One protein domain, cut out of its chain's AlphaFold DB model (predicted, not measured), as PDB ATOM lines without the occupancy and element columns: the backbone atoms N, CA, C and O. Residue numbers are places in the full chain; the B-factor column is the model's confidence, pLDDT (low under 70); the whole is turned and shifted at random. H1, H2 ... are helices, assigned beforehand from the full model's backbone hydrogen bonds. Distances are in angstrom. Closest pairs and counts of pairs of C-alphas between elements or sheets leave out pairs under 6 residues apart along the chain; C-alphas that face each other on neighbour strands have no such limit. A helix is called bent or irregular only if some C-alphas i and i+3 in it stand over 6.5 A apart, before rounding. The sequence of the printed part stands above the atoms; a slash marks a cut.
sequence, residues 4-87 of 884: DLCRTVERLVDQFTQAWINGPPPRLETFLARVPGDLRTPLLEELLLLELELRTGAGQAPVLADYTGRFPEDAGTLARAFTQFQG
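AT A GLANCE: This is residues 4 to 87 of the 884 residues of the protein "Non-specific serine/threonine protein kinase" of Planctomycetaceae bacterium (UniProt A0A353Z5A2). Three long helices, H1, H3 and H5, make a row with H3 in the middle, splayed like a fan: H3 runs the same way as H1 at a tilt of 33 degrees and the same way as H5 at a tilt of 42 degrees. The short helices H2 and H4 sit over one and the same side of this row, H2 packing on H3 and H4 on H5. You will find 84 residues printed, with five named helices in the order H1 to H5 and no named strand; the class is all helix. The whole is compact, with a radius of gyration of the C-alphas of 12.3 A, and spans 33 by 30 by 22 A.

HOW THE PARTS SIT: Start at the hub, H3, residues 37 to 57. With residues 39 to 47 alone it touches H1, residues 4 to 22; look at Val 9 and Leu 43, their closest C-alphas, 6.0 A apart. These two run the same way at a shallow tilt of 33 degrees, only just short of steep. H5, residues 72 to 87, touches H3, the closest C-alphas being those of Glu 45 and Ala 81, 6.1 A apart. They run the same way at a steep tilt of 42 degrees. H2, residues 28 to 32, touches residues 40 to 48 of H3 alone, closest at C-alphas 32 and 40, 5.8 A apart. H4, residues 64 to 68, touches H5, closest at C-alphas 68 and 75, 6.0 A apart. H1 and H5 are apart. Every O i to N i+4 pair is within hydrogen-bond range in H1, H2 and H4, against 15 of 17 in H3 and 10 of 12 in H5.

IN THESE COORDINATES: Find C-alpha 37 at (88.117, 254.700, 13.962); from there H3 runs 30.2 A to C-alpha 57, with a kink of 30 degrees near residue 44. H1 begins at C-alpha 4, (74.461, 251.903, 7.259), and measures 26.7 A. H5 measures 22.6 A, has a kink of 27 degrees near residue 79 and ends at C-alpha 87, (98.240, 250.043, -11.565). H3 and H5 are irregular: C-alphas 38 and 41 are 7.0 A apart, and C-alphas 73 and 76 are 8.3 A apart. H2 measures 6.1 A and H4 6.2 A.

THE WHOLE: The two C-alphas farthest apart are those of Asp 4 and Gly 59, at 35.5 A. The printed part has no cut; the link from H3 to H4 is short, the others are tight. The mean pLDDT of the printed part is 73.0, and 27 residues are under 70, among them 4 to 10, 56 to 60 and 84 to 87.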
ATOM      1  N   ASP A   4      74.378 250.525   6.762       51.97
ATOM      2  CA  ASP A   4      74.461 251.903   7.259       51.97
ATOM      3  C   ASP A   4      75.882 252.473   7.132       51.97
ATOM      4  O   ASP A   4      76.064 253.680   6.939       51.97
ATOM      5  N   LEU A   5      76.881 251.590   7.114       51.62
ATOM      6  CA  LEU A   5      78.294 251.885   6.883       51.62
ATOM      7  C   LEU A   5      78.532 252.368   5.445       51.62
ATOM      8  O   LEU A   5      79.084 253.448   5.243       51.62
ATOM      9  N   CYS A   6      78.055 251.610   4.448       52.81
ATOM     10  CA  CYS A   6      78.191 251.966   3.029       52.81
ATOM     11  C   CYS A   6      77.513 253.305   2.722       52.81
ATOM     12  O   CYS A   6      78.132 254.182   2.127       52.81
ATOM     13  N   ARG A   7      76.289 253.517   3.225       59.72
ATOM     14  CA  ARG A   7      75.558 254.780   3.031       59.72
ATOM     15  C   ARG A   7      76.242 255.980   3.681       59.72
ATOM     16  O   ARG A   7      76.078 257.107   3.214       59.72
ATOM     17  N   THR A   8      76.979 255.767   4.770       63.78
ATOM     18  CA  THR A   8      77.730 256.830   5.449       63.78
ATOM     19  C   THR A   8      79.005 257.184   4.684       63.78
ATOM     20  O   THR A   8      79.292 258.370   4.516       63.78
ATOM     21  N   VAL A   9      79.724 256.185   4.161       64.25
ATOM     22  CA  VAL A   9      80.903 256.387   3.304       64.25
ATOM     23  C   VAL A   9      80.510 257.078   1.996       64.25
ATOM     24  O   VAL A   9      81.066 258.129   1.691       64.25
ATOM     25  N   GLU A  10      79.489 256.584   1.289       61.75
ATOM     26  CA  GLU A  10      78.975 257.184   0.045       61.75
ATOM     27  C   GLU A  10      78.582 258.654   0.242       61.75
ATOM     28  O   GLU A  10      79.024 259.531  -0.496       61.75
ATOM     29  N   ARG A  11      77.840 258.958   1.315       74.62
ATOM     30  CA  ARG A  11      77.438 260.335   1.636       74.62
ATOM     31  C   ARG A  11      78.636 261.254   1.886       74.62
ATOM     32  O   ARG A  11      78.578 262.432   1.538       74.62
ATOM     33  N   LEU A  12      79.698 260.765   2.523       71.38
ATOM     34  CA  LEU A  12      80.893 261.564   2.811       71.38
ATOM     35  C   LEU A  12      81.778 261.747   1.575       71.38
ATOM     36  O   LEU A  12      82.342 262.828   1.407       71.38
ATOM     37  N   VAL A  13      81.839 260.750   0.690       69.19
ATOM     38  CA  VAL A  13      82.471 260.847  -0.635       69.19
ATOM     39  C   VAL A  13      81.735 261.866  -1.512       69.19
ATOM     40  O   VAL A  13      82.369 262.735  -2.116       69.19
ATOM     41  N   ASP A  14      80.401 261.863  -1.496       60.81
ATOM     42  CA  ASP A  14      79.584 262.868  -2.185       60.81
ATOM     43  C   ASP A  14      79.823 264.273  -1.623       60.81
ATOM     44  O   ASP A  14      80.006 265.231  -2.375       60.81
ATOM     45  N   GLN A  15      79.882 264.420  -0.296       73.75
ATOM     46  CA  GLN A  15      80.182 265.704   0.343       73.75
ATOM     47  C   GLN A  15      81.601 266.196   0.035       73.75
ATOM     48  O   GLN A  15      81.791 267.400  -0.143       73.75
ATOM     49  N   PHE A  16      82.589 265.300  -0.038       75.75
ATOM     50  CA  PHE A  16      83.960 265.641  -0.422       75.75
ATOM     51  C   PHE A  16      84.015 266.113  -1.876       75.75
ATOM     52  O   PHE A  16      84.578 267.171  -2.161       75.75
ATOM     53  N   THR A  17      83.329 265.397  -2.768       65.56
ATOM     54  CA  THR A  17      83.171 265.773  -4.176       65.56
ATOM     55  C   THR A  17      82.525 267.152  -4.290       65.56
ATOM     56  O   THR A  17      83.074 268.041  -4.929       65.56
ATOM     57  N   GLN A  18      81.410 267.399  -3.600       59.94
ATOM     58  CA  GLN A  18      80.742 268.704  -3.614       59.94
ATOM     59  C   GLN A  18      81.603 269.825  -3.017       59.94
ATOM     60  O   GLN A  18      81.592 270.942  -3.533       59.94
ATOM     61  N   ALA A  19      82.371 269.561  -1.959       70.94
ATOM     62  CA  ALA A  19      83.281 270.548  -1.380       70.94
ATOM     63  C   ALA A  19      84.421 270.914  -2.345       70.94
ATOM     64  O   ALA A  19      84.783 272.084  -2.437       70.94
ATOM     65  N   TRP A  20      84.927 269.941  -3.109       71.62
ATOM     66  CA  TRP A  20      85.930 270.159  -4.155       71.62
ATOM     67  C   TRP A  20      85.382 270.980  -5.332       71.62
ATOM     68  O   TRP A  20      86.104 271.764  -5.941       71.62
ATOM     69  N   ILE A  21      84.096 270.825  -5.651       54.34
ATOM     70  CA  ILE A  21      83.427 271.529  -6.758       54.34
ATOM     71  C   ILE A  21      83.121 272.988  -6.406       54.34
ATOM     72  O   ILE A  21      83.231 273.870  -7.256       54.34
ATOM     73  N   ASN A  22      82.707 273.237  -5.165       52.59
ATOM     74  CA  ASN A  22      82.147 274.520  -4.742       52.59
ATOM     75  C   ASN A  22      83.181 275.470  -4.107       52.59
ATOM     76  O   ASN A  22      82.817 276.566  -3.682       52.59
ATOM     77  N   GLY A  23      84.455 275.075  -4.011       61.09
ATOM     78  CA  GLY A  23      85.472 275.843  -3.295       61.09
ATOM     79  C   GLY A  23      86.901 275.311  -3.467       61.09
ATOM     80  O   GLY A  23      87.162 274.520  -4.370       61.09
ATOM     81  N   PRO A  24      87.860 275.772  -2.640       67.81
ATOM     82  CA  PRO A  24      89.236 275.275  -2.677       67.81
ATOM     83  C   PRO A  24      89.313 273.787  -2.277       67.81
ATOM     84  O   PRO A  24      88.442 273.327  -1.535       67.81
ATOM     85  N   PRO A  25      90.367 273.052  -2.696       74.88
ATOM     86  CA  PRO A  25      90.541 271.627  -2.412       74.88
ATOM     87  C   PRO A  25      90.291 271.273  -0.934       74.88
ATOM     88  O   PRO A  25      91.051 271.729  -0.067       74.88
ATOM     89  N   PRO A  26      89.242 270.490  -0.609       80.00
ATOM     90  CA  PRO A  26      89.002 270.028   0.751       80.00
ATOM     91  C   PRO A  26      90.147 269.144   1.258       80.00
ATOM     92  O   PRO A  26      90.775 268.401   0.510       80.00
ATOM     93  N   ARG A  27      90.404 269.210   2.567       86.44
ATOM     94  CA  ARG A  27      91.397 268.367   3.243       86.44
ATOM     95  C   ARG A  27      90.774 267.030   3.651       86.44
ATOM     96  O   ARG A  27      89.752 267.038   4.337       86.44
ATOM     97  N   LEU A  28      91.405 265.903   3.304       86.94
ATOM     98  CA  LEU A  28      90.981 264.551   3.723       86.94
ATOM     99  C   LEU A  28      90.768 264.457   5.235       86.94
ATOM    100  O   LEU A  28      89.779 263.896   5.697       86.94
ATOM    101  N   GLU A  29      91.649 265.084   6.015       87.81
ATOM    102  CA  GLU A  29      91.609 265.128   7.477       87.81
ATOM    103  C   GLU A  29      90.261 265.640   8.000       87.81
ATOM    104  O   GLU A  29      89.756 265.152   9.008       87.81
ATOM    105  N   THR A  30      89.644 266.595   7.292       87.12
ATOM    106  CA  THR A  30      88.351 267.184   7.662       87.12
ATOM    107  C   THR A  30      87.194 266.197   7.527       87.12
ATOM    108  O   THR A  30      86.203 266.326   8.245       87.12
ATOM    109  N   PHE A  31      87.303 265.225   6.624       86.25
ATOM    110  CA  PHE A  31      86.278 264.210   6.379       86.25
ATOM    111  C   PHE A  31      86.535 262.960   7.219       86.25
ATOM    112  O   PHE A  31      85.604 262.405   7.797       86.25
ATOM    113  N   LEU A  32      87.804 262.598   7.404       83.94
ATOM    114  CA  LEU A  32      88.228 261.481   8.250       83.94
ATOM    115  C   LEU A  32      88.005 261.734   9.744       83.94
ATOM    116  O   LEU A  32      87.843 260.785  10.500       83.94
ATOM    117  N   ALA A  33      87.966 262.996  10.181       84.31
ATOM    118  CA  ALA A  33      87.613 263.357  11.556       84.31
ATOM    119  C   ALA A  33      86.111 263.196  11.872       84.31
ATOM    120  O   ALA A  33      85.722 263.297  13.033       84.31
ATOM    121  N   ARG A  34      85.256 262.978  10.860       80.00
ATOM    122  CA  ARG A  34      83.791 262.870  11.019       80.00
ATOM    123  C   ARG A  34      83.306 261.441  11.247       80.00
ATOM    124  O   ARG A  34      82.106 261.245  11.414       80.00
ATOM    125  N   VAL A  35      84.209 260.462  11.225       74.94
ATOM    126  CA  VAL A  35      83.878 259.041  11.348       74.94
ATOM    127  C   VAL A  35      84.660 258.380  12.488       74.94
ATOM    128  O   VAL A  35      85.796 258.777  12.754       74.94
ATOM    129  N   PRO A  36      84.068 257.389  13.181       75.69
ATOM    130  CA  PRO A  36      84.770 256.589  14.182       75.69
ATOM    131  C   PRO A  36      85.903 255.744  13.561       75.69
ATOM    132  O   PRO A  36      85.998 255.591  12.341       75.69
ATOM    133  N   GLY A  37      86.826 255.258  14.400       71.31
ATOM    134  CA  GLY A  37      88.117 254.700  13.962       71.31
ATOM    135  C   GLY A  37      88.030 253.461  13.060       71.31
ATOM    136  O   GLY A  37      88.889 253.262  12.209       71.31
ATOM    137  N   ASP A  38      86.966 252.678  13.186       72.25
ATOM    138  CA  ASP A  38      86.629 251.516  12.356       72.25
ATOM    139  C   ASP A  38      86.229 251.883  10.914       72.25
ATOM    140  O   ASP A  38      86.424 251.100   9.985       72.25
ATOM    141  N   LEU A  39      85.718 253.098  10.712       68.56
ATOM    142  CA  LEU A  39      85.300 253.655   9.422       68.56
ATOM    143  C   LEU A  39      86.373 254.490   8.724       68.56
ATOM    144  O   LEU A  39      86.225 254.860   7.556       68.56
ATOM    145  N   ARG A  40      87.447 254.805   9.443       81.56
ATOM    146  CA  ARG A  40      88.478 255.736   8.994       81.56
ATOM    147  C   ARG A  40      89.269 255.190   7.809       81.56
ATOM    148  O   ARG A  40      89.458 255.909   6.834       81.56
ATOM    149  N   THR A  41      89.701 253.933   7.873       77.06
ATOM    150  CA  THR A  41      90.557 253.332   6.841       77.06
ATOM    151  C   THR A  41      89.830 253.111   5.503       77.06
ATOM    152  O   THR A  41      90.387 253.522   4.486       77.06
ATOM    153  N   PRO A  42      88.592 252.566   5.454       71.25
ATOM    154  CA  PRO A  42      87.845 252.434   4.197       71.25
ATOM    155  C   PRO A  42      87.501 253.786   3.559       71.25
ATOM    156  O   PRO A  42      87.586 253.944   2.346       71.25
ATOM    157  N   LEU A  43      87.147 254.789   4.374       78.12
ATOM    158  CA  LEU A  43      86.871 256.135   3.873       78.12
ATOM    159  C   LEU A  43      88.145 256.826   3.362       78.12
ATOM    160  O   LEU A  43      88.090 257.537   2.363       78.12
ATOM    161  N   LEU A  44      89.287 256.623   4.028       83.62
ATOM    162  CA  LEU A  44      90.577 257.152   3.581       83.62
ATOM    163  C   LEU A  44      90.975 256.564   2.228       83.62
ATOM    164  O   LEU A  44      91.439 257.314   1.383       83.62
ATOM    165  N   GLU A  45      90.781 255.264   2.013       78.50
ATOM    166  CA  GLU A  45      91.101 254.600   0.746       78.50
ATOM    167  C   GLU A  45      90.283 255.176  -0.424       78.50
ATOM    168  O   GLU A  45      90.861 255.605  -1.423       78.50
ATOM    169  N   GLU A  46      88.963 255.297  -0.260       73.12
ATOM    170  CA  GLU A  46      88.052 255.846  -1.279       73.12
ATOM    171  C   GLU A  46      88.290 257.341  -1.553       73.12
ATOM    172  O   GLU A  46      88.388 257.770  -2.706       73.12
ATOM    173  N   LEU A  47      88.432 258.160  -0.503       80.75
ATOM    174  CA  LEU A  47      88.680 259.596  -0.664       80.75
ATOM    175  C   LEU A  47      90.073 259.885  -1.228       80.75
ATOM    176  O   LEU A  47      90.236 260.848  -1.976       80.75
ATOM    177  N   LEU A  48      91.073 259.072  -0.881       82.31
ATOM    178  CA  LEU A  48      92.420 259.216  -1.414       82.31
ATOM    179  C   LEU A  48      92.450 258.884  -2.903       82.31
ATOM    180  O   LEU A  48      93.006 259.667  -3.663       82.31
ATOM    181  N   LEU A  49      91.824 257.787  -3.337       72.12
ATOM    182  CA  LEU A  49      91.716 257.457  -4.761       72.12
ATOM    183  C   LEU A  49      91.029 258.583  -5.545       72.12
ATOM    184  O   LEU A  49      91.559 259.028  -6.562       72.12
ATOM    185  N   LEU A  50      89.919 259.108  -5.022       73.62
ATOM    186  CA  LEU A  50      89.202 260.235  -5.617       73.62
ATOM    187  C   LEU A  50      90.054 261.516  -5.670       73.62
ATOM    188  O   LEU A  50      90.065 262.213  -6.682       73.62
ATOM    189  N   GLU A  51      90.784 261.851  -4.604       82.69
ATOM    190  CA  GLU A  51      91.650 263.032  -4.587       82.69
ATOM    191  C   GLU A  51      92.846 262.890  -5.534       82.69
ATOM    192  O   GLU A  51      93.197 263.864  -6.203       82.69
ATOM    193  N   LEU A  52      93.461 261.705  -5.624       75.88
ATOM    194  CA  LEU A  52      94.521 261.429  -6.596       75.88
ATOM    195  C   LEU A  52      94.001 261.643  -8.022       75.88
ATOM    196  O   LEU A  52      94.630 262.353  -8.804       75.88
ATOM    197  N   GLU A  53      92.806 261.140  -8.323       65.69
ATOM    198  CA  GLU A  53      92.158 261.273  -9.630       65.69
ATOM    199  C   GLU A  53      91.817 262.739  -9.969       65.69
ATOM    200  O   GLU A  53      92.130 263.230 -11.059       65.69
ATOM    201  N   LEU A  54      91.257 263.486  -9.011       69.06
ATOM    202  CA  LEU A  54      90.917 264.904  -9.171       69.06
ATOM    203  C   LEU A  54      92.157 265.798  -9.312       69.06
ATOM    204  O   LEU A  54      92.161 266.721 -10.131       69.06
ATOM    205  N   ARG A  55      93.221 265.536  -8.543       73.88
ATOM    206  CA  ARG A  55      94.482 266.290  -8.618       73.88
ATOM    207  C   ARG A  55      95.231 266.013  -9.913       73.88
ATOM    208  O   ARG A  55      95.675 266.963 -10.559       73.88
ATOM    209  N   THR A  56      95.312 264.755 -10.341       66.56
ATOM    210  CA  THR A  56      95.904 264.394 -11.636       66.56
ATOM    211  C   THR A  56      95.114 264.994 -12.798       66.56
ATOM    212  O   THR A  56      95.713 265.582 -13.698       66.56
ATOM    213  N   GLY A  57      93.777 264.987 -12.740       51.94
ATOM    214  CA  GLY A  57      92.920 265.669 -13.718       51.94
ATOM    215  C   GLY A  57      93.087 267.195 -13.755       51.94
ATOM    216  O   GLY A  57      92.848 267.818 -14.790       51.94
ATOM    217  N   ALA A  58      93.545 267.804 -12.657       61.59
ATOM    218  CA  ALA A  58      93.907 269.219 -12.573       61.59
ATOM    219  C   ALA A  58      95.366 269.512 -12.992       61.59
ATOM    220  O   ALA A  58      95.828 270.645 -12.846       61.59
ATOM    221  N   GLY A  59      96.098 268.513 -13.501       57.88
ATOM    222  CA  GLY A  59      97.492 268.640 -13.936       57.88
ATOM    223  C   GLY A  59      98.519 268.609 -12.799       57.88
ATOM    224  O   GLY A  59      99.659 269.022 -13.001       57.88
ATOM    225  N   GLN A  60      98.137 268.158 -11.601       68.56
ATOM    226  CA  GLN A  60      99.045 267.988 -10.464       68.56
ATOM    227  C   GLN A  60      99.572 266.547 -10.402       68.56
ATOM    228  O   GLN A  60      98.857 265.604 -10.732       68.56
ATOM    229  N   ALA A  61     100.809 266.364  -9.936       74.12
ATOM    230  CA  ALA A  61     101.429 265.049  -9.756       74.12
ATOM    231  C   ALA A  61     101.546 264.720  -8.253       74.12
ATOM    232  O   ALA A  61     102.575 265.025  -7.647       74.12
ATOM    233  N   PRO A  62     100.492 264.176  -7.617       77.50
ATOM    234  CA  PRO A  62     100.542 263.820  -6.203       77.50
ATOM    235  C   PRO A  62     101.543 262.679  -5.964       77.50
ATOM    236  O   PRO A  62     101.531 261.679  -6.681       77.50
ATOM    237  N   VAL A  63     102.400 262.809  -4.944       81.88
ATOM    238  CA  VAL A  63     103.401 261.791  -4.576       81.88
ATOM    239  C   VAL A  63     103.099 261.185  -3.209       81.88
ATOM    240  O   VAL A  63     102.673 261.878  -2.289       81.88
ATOM    241  N   LEU A  64     103.356 259.883  -3.050       78.94
ATOM    242  CA  LEU A  64     103.046 259.130  -1.824       78.94
ATOM    243  C   LEU A  64     103.666 259.763  -0.562       78.94
ATOM    244  O   LEU A  64     103.040 259.773   0.501       78.94
ATOM    245  N   ALA A  65     104.861 260.350  -0.680       78.94
ATOM    246  CA  ALA A  65     105.558 261.017   0.421       78.94
ATOM    247  C   ALA A  65     104.733 262.152   1.065       78.94
ATOM    248  O   ALA A  65     104.739 262.280   2.291       78.94
ATOM    249  N   ASP A  66     103.952 262.896   0.273       80.38
ATOM    250  CA  ASP A  66     103.127 264.014   0.755       80.38
ATOM    251  C   ASP A  66     101.999 263.547   1.685       80.38
ATOM    252  O   ASP A  66     101.559 264.282   2.570       80.38
ATOM    253  N   TYR A  67     101.529 262.312   1.496       84.69
ATOM    254  CA  TYR A  67     100.445 261.716   2.276       84.69
ATOM    255  C   TYR A  67     100.977 260.920   3.465       84.69
ATOM    256  O   TYR A  67     100.365 260.926   4.530       84.69
ATOM    257  N   THR A  68     102.152 260.304   3.320       81.75
ATOM    258  CA  THR A  68     102.771 259.482   4.374       81.75
ATOM    259  C   THR A  68     103.127 260.320   5.608       81.75
ATOM    260  O   THR A  68     102.973 259.857   6.734       81.75
ATOM    261  N   GLY A  69     103.520 261.587   5.417       78.31
ATOM    262  CA  GLY A  69     103.741 262.530   6.521       78.31
ATOM    263  C   GLY A  69     102.457 263.034   7.200       78.31
ATOM    264  O   GLY A  69     102.512 263.491   8.338       78.31
ATOM    265  N   ARG A  70     101.302 262.953   6.524       82.44
ATOM    266  CA  ARG A  70      99.991 263.409   7.030       82.44
ATOM    267  C   ARG A  70      99.192 262.288   7.697       82.44
ATOM    268  O   ARG A  70      98.447 262.554   8.636       82.44
ATOM    269  N   PHE A  71      99.371 261.046   7.240       86.62
ATOM    270  CA  PHE A  71      98.692 259.851   7.750       86.62
ATOM    271  C   PHE A  71      99.700 258.723   8.048       86.62
ATOM    272  O   PHE A  71      99.717 257.706   7.352       86.62
ATOM    273  N   PRO A  72     100.562 258.884   9.072       79.94
ATOM    274  CA  PRO A  72     101.629 257.925   9.366       79.94
ATOM    275  C   PRO A  72     101.104 256.552   9.817       79.94
ATOM    276  O   PRO A  72     101.742 255.536   9.550       79.94
ATOM    277  N   GLU A  73      99.932 256.504  10.455       79.75
ATOM    278  CA  GLU A  73      99.311 255.263  10.946       79.75
ATOM    279  C   GLU A  73      98.636 254.437   9.832       79.75
ATOM    280  O   GLU A  73      98.413 253.241   9.999       79.75
ATOM    281  N   ASP A  74      98.380 255.041   8.666       82.81
ATOM    282  CA  ASP A  74      97.665 254.426   7.538       82.81
ATOM    283  C   ASP A  74      98.597 254.083   6.354       82.81
ATOM    284  O   ASP A  74      98.137 253.852   5.232       82.81
ATOM    285  N   ALA A  75      99.916 254.025   6.579       78.69
ATOM    286  CA  ALA A  75     100.934 253.875   5.531       78.69
ATOM    287  C   ALA A  75     100.684 252.691   4.573       78.69
ATOM    288  O   ALA A  75     100.907 252.808   3.367       78.69
ATOM    289  N   GLY A  76     100.162 251.568   5.083       77.75
ATOM    290  CA  GLY A  76      99.800 250.406   4.265       77.75
ATOM    291  C   GLY A  76      98.600 250.647   3.338       77.75
ATOM    292  O   GLY A  76      98.569 250.136   2.219       77.75
ATOM    293  N   THR A  77      97.623 251.451   3.756       78.31
ATOM    294  CA  THR A  77      96.463 251.833   2.932       78.31
ATOM    295  C   THR A  77      96.850 252.884   1.900       78.31
ATOM    296  O   THR A  77      96.476 252.746   0.739       78.31
ATOM    297  N   LEU A  78      97.695 253.855   2.267       82.31
ATOM    298  CA  LEU A  78      98.250 254.824   1.316       82.31
ATOM    299  C   LEU A  78      99.047 254.127   0.203       82.31
ATOM    300  O   LEU A  78      98.834 254.401  -0.975       82.31
ATOM    301  N   ALA A  79      99.939 253.200   0.568       77.56
ATOM    302  CA  ALA A  79     100.751 252.463  -0.395       77.56
ATOM    303  C   ALA A  79      99.888 251.613  -1.339       77.56
ATOM    304  O   ALA A  79     100.147 251.591  -2.542       77.56
ATOM    305  N   ARG A  80      98.833 250.962  -0.827       76.94
ATOM    306  CA  ARG A  80      97.879 250.200  -1.648       76.94
ATOM    307  C   ARG A  80      97.082 251.091  -2.589       76.94
ATOM    308  O   ARG A  80      97.054 250.786  -3.772       76.94
ATOM    309  N   ALA A  81      96.525 252.203  -2.114       72.75
ATOM    310  CA  ALA A  81      95.770 253.138  -2.948       72.75
ATOM    311  C   ALA A  81      96.645 253.765  -4.048       72.75
ATOM    312  O   ALA A  81      96.227 253.839  -5.199       72.75
ATOM    313  N   PHE A  82      97.892 254.144  -3.738       79.25
ATOM    314  CA  PHE A  82      98.846 254.620  -4.747       79.25
ATOM    315  C   PHE A  82      99.252 253.521  -5.728       79.25
ATOM    316  O   PHE A  82      99.336 253.794  -6.919       79.25
ATOM    317  N   THR A  83      99.461 252.287  -5.266       72.06
ATOM    318  CA  THR A  83      99.761 251.143  -6.146       72.06
ATOM    319  C   THR A  83      98.561 250.791  -7.024       72.06
ATOM    320  O   THR A  83      98.732 250.466  -8.190       72.06
ATOM    321  N   GLN A  84      97.341 250.899  -6.501       67.06
ATOM    322  CA  GLN A  84      96.096 250.690  -7.235       67.06
ATOM    323  C   GLN A  84      95.876 251.793  -8.271       67.06
ATOM    324  O   GLN A  84      95.547 251.496  -9.413       67.06
ATOM    325  N   PHE A  85      96.124 253.051  -7.906       64.50
ATOM    326  CA  PHE A  85      96.065 254.193  -8.813       64.50
ATOM    327  C   PHE A  85      97.145 254.114  -9.903       64.50
ATOM    328  O   PHE A  85      96.850 254.310 -11.077       64.50
ATOM    329  N   GLN A  86      98.380 253.756  -9.540       62.53
ATOM    330  CA  GLN A  86      99.483 253.531 -10.479       62.53
ATOM    331  C   GLN A  86      99.262 252.289 -11.345       62.53
ATOM    332  O   GLN A  86      99.630 252.313 -12.510       62.53
ATOM    333  N   GLY A  87      98.644 251.233 -10.816       51.16
ATOM    334  CA  GLY A  87      98.240 250.043 -11.565       51.16
ATOM    335  C   GLY A  87      97.161 250.367 -12.594       51.16
ATOM    336  O   GLY A  87      97.309 250.002 -13.755       51.16
TER     337      GLY A  87